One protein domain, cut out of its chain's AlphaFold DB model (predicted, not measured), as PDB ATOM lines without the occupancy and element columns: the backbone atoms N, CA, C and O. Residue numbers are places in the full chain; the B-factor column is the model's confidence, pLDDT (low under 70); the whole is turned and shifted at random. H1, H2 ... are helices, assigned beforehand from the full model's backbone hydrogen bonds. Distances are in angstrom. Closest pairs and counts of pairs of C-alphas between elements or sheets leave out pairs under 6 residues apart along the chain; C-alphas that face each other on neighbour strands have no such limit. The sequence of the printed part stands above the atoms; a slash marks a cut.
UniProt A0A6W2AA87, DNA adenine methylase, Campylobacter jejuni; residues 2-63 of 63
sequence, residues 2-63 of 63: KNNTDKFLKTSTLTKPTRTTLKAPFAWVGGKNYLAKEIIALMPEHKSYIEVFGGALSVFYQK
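AT A GLANCE: This is residues 2 to 63 of the 63 residues of the protein "DNA adenine methylase" of Campylobacter jejuni (UniProt A0A6W2AA87). This model has little regular structure: a body made mostly of long loops holds the short helix H2 in its middle, and an arm, residues 2 to 10 with most of H1, sticks out at one end. The printed part has 62 residues with two named helices, H1 then H2, and no named strand; the class is all helix, with 13 residues in named elements. The whole is loose, with a radius of gyration of the C-alphas of 14.1 A, and spans 48 by 23 by 22 A.

HOW THE PARTS SIT: Residues 2 to 10, of which 5 to 10 belong to H1, residues 5 to 11, stand free. H1 and H2, residues 36 to 41, are apart. In both helices every O i to N i+4 pair is within hydrogen-bond range.

IN THESE COORDINATES: H1 begins at C-alpha 5 (28.978, -26.129, 60.600) and is 10.5 A long from first to last C-alpha. H2, 8.6 A long, ends at C-alpha 41 (34.176, -36.308, 46.542).

THE WHOLE: The C-alphas of Lys 2 and Phe 26, the two farthest apart, are 48.0 A apart. The link from H1 to H2 is long, 24 residues. The printed part has no cut. Residues 2 to 18 have pLDDT under 70.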
ATOM      1  N   LYS A   2      31.624 -21.941  68.669       46.84
ATOM      2  CA  LYS A   2      32.007 -22.745  67.498       46.84
ATOM      3  C   LYS A   2      30.717 -23.360  66.955       46.84
ATOM      4  O   LYS A   2      30.095 -24.181  67.625       46.84
ATOM      5  N   ASN A   3      30.252 -22.842  65.832       54.31
ATOM      6  CA  ASN A   3      29.045 -23.256  65.135       54.31
ATOM      7  C   ASN A   3      29.213 -24.681  64.582       54.31
ATOM      8  O   ASN A   3      30.273 -25.082  64.110       54.31
ATOM      9  N   ASN A   4      28.132 -25.459  64.666       57.91
ATOM     10  CA  ASN A   4      28.056 -26.878  64.291       57.91
ATOM     11  C   ASN A   4      28.474 -27.158  62.826       57.91
ATOM     12  O   ASN A   4      28.820 -28.282  62.472       57.91
ATOM     13  N   THR A   5      28.499 -26.120  61.988       56.38
ATOM     14  CA  THR A   5      28.978 -26.129  60.600       56.38
ATOM     15  C   THR A   5      30.447 -26.536  60.478       56.38
ATOM     16  O   THR A   5      30.796 -27.315  59.591       56.38
ATOM     17  N   ASP A   6      31.296 -26.112  61.416       53.91
ATOM     18  CA  ASP A   6      32.734 -26.412  61.389       53.91
ATOM     19  C   ASP A   6      33.030 -27.875  61.744       53.91
ATOM     20  O   ASP A   6      34.103 -28.398  61.438       53.91
ATOM     21  N   LYS A   7      32.081 -28.556  62.400       51.38
ATOM     22  CA  LYS A   7      32.199 -29.973  62.757       51.38
ATOM     23  C   LYS A   7      31.909 -30.869  61.549       51.38
ATOM     24  O   LYS A   7      32.631 -31.840  61.332       51.38
ATOM     25  N   PHE A   8      30.919 -30.509  60.728       53.00
ATOM     26  CA  PHE A   8      30.612 -31.219  59.480       53.00
ATOM     27  C   PHE A   8      31.791 -31.147  58.498       53.00
ATOM     28  O   PHE A   8      32.265 -32.177  58.025       53.00
ATOM     29  N   LEU A   9      32.351 -29.948  58.308       54.44
ATOM     30  CA  LEU A   9      33.490 -29.712  57.411       54.44
ATOM     31  C   LEU A   9      34.793 -30.398  57.862       54.44
ATOM     32  O   LEU A   9      35.658 -30.668  57.035       54.44
ATOM     33  N   LYS A  10      34.950 -30.701  59.158       54.69
ATOM     34  CA  LYS A  10      36.129 -31.412  59.688       54.69
ATOM     35  C   LYS A  10      36.014 -32.937  59.662       54.69
ATOM     36  O   LYS A  10      37.036 -33.600  59.805       54.69
ATOM     37  N   THR A  11      34.811 -33.491  59.496       51.09
ATOM     38  CA  THR A  11      34.595 -34.955  59.494       51.09
ATOM     39  C   THR A  11      34.668 -35.545  58.082       51.09
ATOM     40  O   THR A  11      34.904 -36.737  57.920       51.09
ATOM     41  N   SER A  12      34.540 -34.718  57.042       52.53
ATOM     42  CA  SER A  12      34.900 -35.100  55.680       52.53
ATOM     43  C   SER A  12      36.417 -35.009  55.522       52.53
ATOM     44  O   SER A  12      36.955 -33.954  55.181       52.53
ATOM     45  N   THR A  13      37.138 -36.100  55.756       53.59
ATOM     46  CA  THR A  13      38.440 -36.264  55.108       53.59
ATOM     47  C   THR A  13      38.180 -36.158  53.607       53.59
ATOM     48  O   THR A  13      37.654 -37.094  53.013       53.59
ATOM     49  N   LEU A  14      38.434 -34.988  53.012       57.03
ATOM     50  CA  LEU A  14      38.333 -34.766  51.572       57.03
ATOM     51  C   LEU A  14      39.390 -35.644  50.904       57.03
ATOM     52  O   LEU A  14      40.516 -35.213  50.651       57.03
ATOM     53  N   THR A  15      39.055 -36.908  50.663       57.28
ATOM     54  CA  THR A  15      39.847 -37.809  49.838       57.28
ATOM     55  C   THR A  15      39.817 -37.214  48.441       57.28
ATOM     56  O   THR A  15      38.798 -37.236  47.752       57.28
ATOM     57  N   LYS A  16      40.924 -36.574  48.056       60.78
ATOM     58  CA  LYS A  16      41.087 -35.951  46.742       60.78
ATOM     59  C   LYS A  16      40.691 -36.978  45.670       60.78
ATOM     60  O   LYS A  16      41.275 -38.062  45.675       60.78
ATOM     61  N   PRO A  17      39.731 -36.679  44.774       62.88
ATOM     62  CA  PRO A  17      39.259 -37.660  43.806       62.88
ATOM     63  C   PRO A  17      40.423 -38.100  42.911       62.88
ATOM     64  O   PRO A  17      41.057 -37.276  42.240       62.88
ATOM     65  N   THR A  18      40.729 -39.397  42.936       66.12
ATOM     66  CA  THR A  18      41.778 -40.003  42.114       66.12
ATOM     67  C   THR A  18      41.371 -39.906  40.651       66.12
ATOM     68  O   THR A  18      40.266 -40.272  40.261       66.12
ATOM     69  N   ARG A  19      42.256 -39.374  39.806       70.75
ATOM     70  CA  ARG A  19      41.976 -39.248  38.377       70.75
ATOM     71  C   ARG A  19      42.225 -40.597  37.703       70.75
ATOM     72  O   ARG A  19      43.375 -40.999  37.566       70.75
ATOM     73  N   THR A  20      41.163 -41.260  37.266       82.50
ATOM     74  CA  THR A  20      41.249 -42.503  36.484       82.50
ATOM     75  C   THR A  20      41.282 -42.239  34.978       82.50
ATOM     76  O   THR A  20      40.887 -41.171  34.496       82.50
ATOM     77  N   THR A  21      41.807 -43.211  34.235       87.50
ATOM     78  CA  THR A  21      41.811 -43.254  32.766       87.50
ATOM     79  C   THR A  21      40.546 -43.900  32.201       87.50
ATOM     80  O   THR A  21      40.278 -43.755  31.006       87.50
ATOM     81  N   LEU A  22      39.767 -44.583  33.045       92.25
ATOM     82  CA  LEU A  22      38.515 -45.219  32.664       92.25
ATOM     83  C   LEU A  22      37.469 -44.164  32.285       92.25
ATOM     84  O   LEU A  22      37.341 -43.110  32.913       92.25
ATOM     85  N   LYS A  23      36.721 -44.457  31.224       89.25
ATOM     86  CA  LYS A  23      35.627 -43.627  30.720       89.25
ATOM     87  C   LYS A  23      34.388 -44.487  30.546       89.25
ATOM     88  O   LYS A  23      34.484 -45.706  30.436       89.25
ATOM     89  N   ALA A  24      33.241 -43.819  30.471       92.44
ATOM     90  CA  ALA A  24      31.997 -44.451  30.072       92.44
ATOM     91  C   ALA A  24      32.188 -45.247  28.757       92.44
ATOM     92  O   ALA A  24      32.801 -44.722  27.821       92.44
ATOM     93  N   PRO A  25      31.676 -46.486  28.667       92.75
ATOM     94  CA  PRO A  25      31.918 -47.391  27.543       92.75
ATOM     95  C   PRO A  25      31.175 -46.970  26.271       92.75
ATOM     96  O   PRO A  25      31.525 -47.405  25.179       92.75
ATOM     97  N   PHE A  26      30.161 -46.116  26.398       93.75
ATOM     98  CA  PHE A  26      29.411 -45.543  25.286       93.75
ATOM     99  C   PHE A  26      28.899 -44.145  25.648       93.75
ATOM    100  O   PHE A  26      28.819 -43.764  26.819       93.75
ATOM    101  N   ALA A  27      28.565 -43.356  24.627       93.25
ATOM    102  CA  ALA A  27      27.965 -42.040  24.814       93.25
ATOM    103  C   ALA A  27      26.524 -42.170  25.334       93.25
ATOM    104  O   ALA A  27      25.782 -43.053  24.909       93.25
ATOM    105  N   TRP A  28      26.116 -41.274  26.236       94.69
ATOM    106  CA  TRP A  28      24.776 -41.296  26.819       94.69
ATOM    107  C   TRP A  28      24.256 -39.896  27.099       94.69
ATOM    108  O   TRP A  28      24.947 -39.066  27.698       94.69
ATOM    109  N   VAL A  29      23.013 -39.650  26.692       93.38
ATOM    110  CA  VAL A  29      22.326 -38.390  26.975       93.38
ATOM    111  C   VAL A  29      22.078 -38.300  28.480       93.38
ATOM    112  O   VAL A  29      21.484 -39.188  29.082       93.38
ATOM    113  N   GLY A  30      22.582 -37.236  29.105       90.88
ATOM    114  CA  GLY A  30      22.537 -37.069  30.563       90.88
ATOM    115  C   GLY A  30      23.668 -37.774  31.326       90.88
ATOM    116  O   GLY A  30      23.622 -37.838  32.556       90.88
ATOM    117  N   GLY A  31      24.696 -38.284  30.636       91.31
ATOM    118  CA  GLY A  31      25.882 -38.846  31.287       91.31
ATOM    119  C   GLY A  31      26.614 -37.814  32.155       91.31
ATOM    120  O   GLY A  31      26.945 -36.719  31.701       91.31
ATOM    121  N   LYS A  32      26.917 -38.165  33.411       94.19
ATOM    122  CA  LYS A  32      27.546 -37.253  34.385       94.19
ATOM    123  C   LYS A  32      29.077 -37.240  34.317       94.19
ATOM    124  O   LYS A  32      29.737 -37.086  35.337       94.19
ATOM    125  N   ASN A  33      29.656 -37.396  33.126       92.00
ATOM    126  CA  ASN A  33      31.109 -37.503  32.951       92.00
ATOM    127  C   ASN A  33      31.869 -36.305  33.542       92.00
ATOM    128  O   ASN A  33      32.871 -36.505  34.221       92.00
ATOM    129  N   TYR A  34      31.374 -35.083  33.318       91.44
ATOM    130  CA  TYR A  34      32.019 -33.860  33.805       91.44
ATOM    131  C   TYR A  34      31.840 -33.618  35.306       91.44
ATOM    132  O   TYR A  34      32.699 -32.982  35.894       91.44
ATOM    133  N   LEU A  35      30.758 -34.130  35.904       92.75
ATOM    134  CA  LEU A  35      30.412 -33.925  37.319       92.75
ATOM    135  C   LEU A  35      30.835 -35.090  38.224       92.75
ATOM    136  O   LEU A  35      30.599 -35.065  39.431       92.75
ATOM    137  N   ALA A  36      31.381 -36.162  37.648       92.75
ATOM    138  CA  ALA A  36      31.649 -37.388  38.385       92.75
ATOM    139  C   ALA A  36      32.599 -37.149  39.562       92.75
ATOM    140  O   ALA A  36      32.347 -37.655  40.650       92.75
ATOM    141  N   LYS A  37      33.649 -36.340  39.380       90.44
ATOM    142  CA  LYS A  37      34.654 -36.082  40.422       90.44
ATOM    143  C   LYS A  37      34.061 -35.370  41.630       90.44
ATOM    144  O   LYS A  37      34.358 -35.750  42.761       90.44
ATOM    145  N   GLU A  38      33.229 -34.364  41.393       92.00
ATOM    146  CA  GLU A  38      32.526 -33.616  42.432       92.00
ATOM    147  C   GLU A  38      31.550 -34.532  43.171       92.00
ATOM    148  O   GLU A  38      31.538 -34.562  44.398       92.00
ATOM    149  N   ILE A  39      30.788 -35.342  42.432       92.50
ATOM    150  CA  ILE A  39      29.854 -36.319  43.004       92.50
ATOM    151  C   ILE A  39      30.595 -37.331  43.889       92.50
ATOM    152  O   ILE A  39      30.160 -37.603  45.006       92.50
ATOM    153  N   ILE A  40      31.727 -37.860  43.423       92.06
ATOM    154  CA  ILE A  40      32.543 -38.839  44.152       92.06
ATOM    155  C   ILE A  40      33.108 -38.245  45.440       92.06
ATOM    156  O   ILE A  40      33.066 -38.919  46.469       92.06
ATOM    157  N   ALA A  41      33.602 -37.004  45.391       90.81
ATOM    158  CA  ALA A  41      34.176 -36.308  46.542       90.81
ATOM    159  C   ALA A  41      33.146 -36.016  47.649       90.81
ATOM    160  O   ALA A  41      33.523 -35.831  48.803       90.81
ATOM    161  N   LEU A  42      31.854 -35.983  47.304       91.50
ATOM    162  CA  LEU A  42      30.754 -35.782  48.249       91.50
ATOM    163  C   LEU A  42      30.224 -37.089  48.858       91.50
ATOM    164  O   LEU A  42      29.434 -37.043  49.801       91.50
ATOM    165  N   MET A  43      30.617 -38.256  48.337       91.75
ATOM    166  CA  MET A  43      30.160 -39.537  48.877       91.75
ATOM    167  C   MET A  43      30.897 -39.870  50.182       91.75
ATOM    168  O   MET A  43      32.128 -39.814  50.204       91.75
ATOM    169  N   PRO A  44      30.185 -40.284  51.246       90.31
ATOM    170  CA  PRO A  44      30.820 -40.765  52.471       90.31
ATOM    171  C   PRO A  44      31.569 -42.081  52.217       90.31
ATOM    172  O   PRO A  44      31.401 -42.703  51.169       90.31
ATOM    173  N   GLU A  45      32.372 -42.542  53.174       90.50
ATOM    174  CA  GLU A  45      32.947 -43.890  53.127       90.50
ATOM    175  C   GLU A  45      31.827 -44.944  53.041       90.50
ATOM    176  O   GLU A  45      30.824 -44.872  53.750       90.50
ATOM    177  N   HIS A  46      31.967 -45.906  52.131       90.56
ATOM    178  CA  HIS A  46      30.972 -46.951  51.895       90.56
ATOM    179  C   HIS A  46      31.664 -48.228  51.426       90.56
ATOM    180  O   HIS A  46      32.662 -48.189  50.711       90.56
ATOM    181  N   LYS A  47      31.094 -49.375  51.802       95.56
ATOM    182  CA  LYS A  47      31.570 -50.697  51.370       95.56
ATOM    183  C   LYS A  47      31.088 -51.066  49.967       95.56
ATOM    184  O   LYS A  47      31.733 -51.839  49.265       95.56
ATOM    185  N   SER A  48      29.925 -50.558  49.576       95.38
ATOM    186  CA  SER A  48      29.279 -50.904  48.314       95.38
ATOM    187  C   SER A  48      28.705 -49.654  47.676       95.38
ATOM    188  O   SER A  48      28.036 -48.864  48.340       95.38
ATOM    189  N   TYR A  49      28.994 -49.476  46.391       94.75
ATOM    190  CA  TYR A  49      28.451 -48.408  45.566       94.75
ATOM    191  C   TYR A  49      27.361 -48.994  44.667       94.75
ATOM    192  O   TYR A  49      27.605 -49.963  43.950       94.75
ATOM    193  N   ILE A  50      26.154 -48.436  44.746       95.62
ATOM    194  CA  ILE A  50      24.980 -48.909  44.008       95.62
ATOM    195  C   ILE A  50      24.385 -47.712  43.269       95.62
ATOM    196  O   ILE A  50      24.023 -46.717  43.893       95.62
ATOM    197  N   GLU A  51      24.253 -47.817  41.946       93.62
ATOM    198  CA  GLU A  51      23.652 -46.782  41.103       93.62
ATOM    199  C   GLU A  51      22.462 -47.324  40.306       93.62
ATOM    200  O   GLU A  51      22.602 -47.935  39.254       93.62
ATOM    201  N   VAL A  52      21.252 -47.065  40.802       95.06
ATOM    202  CA  VAL A  52      20.009 -47.505  40.140       95.06
ATOM    203  C   VAL A  52      19.840 -46.838  38.767       95.06
ATOM    204  O   VAL A  52      19.323 -47.439  37.832       95.06
ATOM    205  N   PHE A  53      20.330 -45.603  38.627       93.00
ATOM    206  CA  PHE A  53      20.248 -44.805  37.402       93.00
ATOM    207  C   PHE A  53      21.641 -44.523  36.834       93.00
ATOM    208  O   PHE A  53      22.071 -43.372  36.743       93.00
ATOM    209  N   GLY A  54      22.362 -45.587  36.483       91.31
ATOM    210  CA  GLY A  54      23.743 -45.484  36.009       91.31
ATOM    211  C   GLY A  54      23.896 -44.919  34.588       91.31
ATOM    212  O   GLY A  54      24.880 -44.241  34.296       91.31
ATOM    213  N   GLY A  55      22.930 -45.144  33.687       94.38
ATOM    214  CA  GLY A  55      23.070 -44.768  32.271       94.38
ATOM    215  C   GLY A  55      24.306 -45.434  31.650       94.38
ATOM    216  O   GLY A  55      24.419 -46.653  31.677       94.38
ATOM    217  N   ALA A  56      25.265 -44.642  31.157       95.44
ATOM    218  CA  ALA A  56      26.581 -45.141  30.724       95.44
ATOM    219  C   ALA A  56      27.635 -45.236  31.845       95.44
ATOM    220  O   ALA A  56      28.834 -45.241  31.569       95.44
ATOM    221  N   LEU A  57      27.214 -45.278  33.110       95.31
ATOM    222  CA  LEU A  57      28.065 -45.566  34.271       95.31
ATOM    223  C   LEU A  57      29.230 -44.567  34.445       95.31
ATOM    224  O   LEU A  57      30.313 -44.898  34.926       95.31
ATOM    225  N   SER A  58      29.024 -43.309  34.041       94.38
ATOM    226  CA  SER A  58      30.063 -42.264  34.013       94.38
ATOM    227  C   SER A  58      30.703 -41.980  35.375       94.38
ATOM    228  O   SER A  58      31.853 -41.545  35.427       94.38
ATOM    229  N   VAL A  59      29.934 -42.161  36.455       94.38
ATOM    230  CA  VAL A  59      30.382 -41.968  37.841       94.38
ATOM    231  C   VAL A  59      31.085 -43.224  38.335       94.38
ATOM    232  O   VAL A  59      32.191 -43.111  38.846       94.38
ATOM    233  N   PHE A  60      30.503 -44.406  38.104       94.94
ATOM    234  CA  PHE A  60      31.108 -45.693  38.455       94.94
ATOM    235  C   PHE A  60      32.513 -45.870  37.876       94.94
ATOM    236  O   PHE A  60      33.440 -46.164  38.618       94.94
ATOM    237  N   TYR A  61      32.708 -45.616  36.577       93.81
ATOM    238  CA  TYR A  61      34.039 -45.726  35.968       93.81
ATOM    239  C   TYR A  61      35.042 -44.703  36.507       93.81
ATOM    240  O   TYR A  61      36.236 -44.877  36.292       93.81
ATOM    241  N   GLN A  62      34.577 -43.640  37.173       92.12
ATOM    242  CA  GLN A  62      35.422 -42.600  37.753       92.12
ATOM    243  C   GLN A  62      35.657 -42.733  39.267       92.12
ATOM    244  O   GLN A  62      36.512 -42.011  39.780       92.12
ATOM    245  N   LYS A  63      34.909 -43.613  39.948       87.19
ATOM    246  CA  LYS A  63      34.901 -43.843  41.403       87.19
ATOM    247  C   LYS A  63      36.084 -44.695  41.845       87.19
ATOM    248  O   LYS A  63      36.722 -44.285  42.840       87.19
TER     249      LYS A  63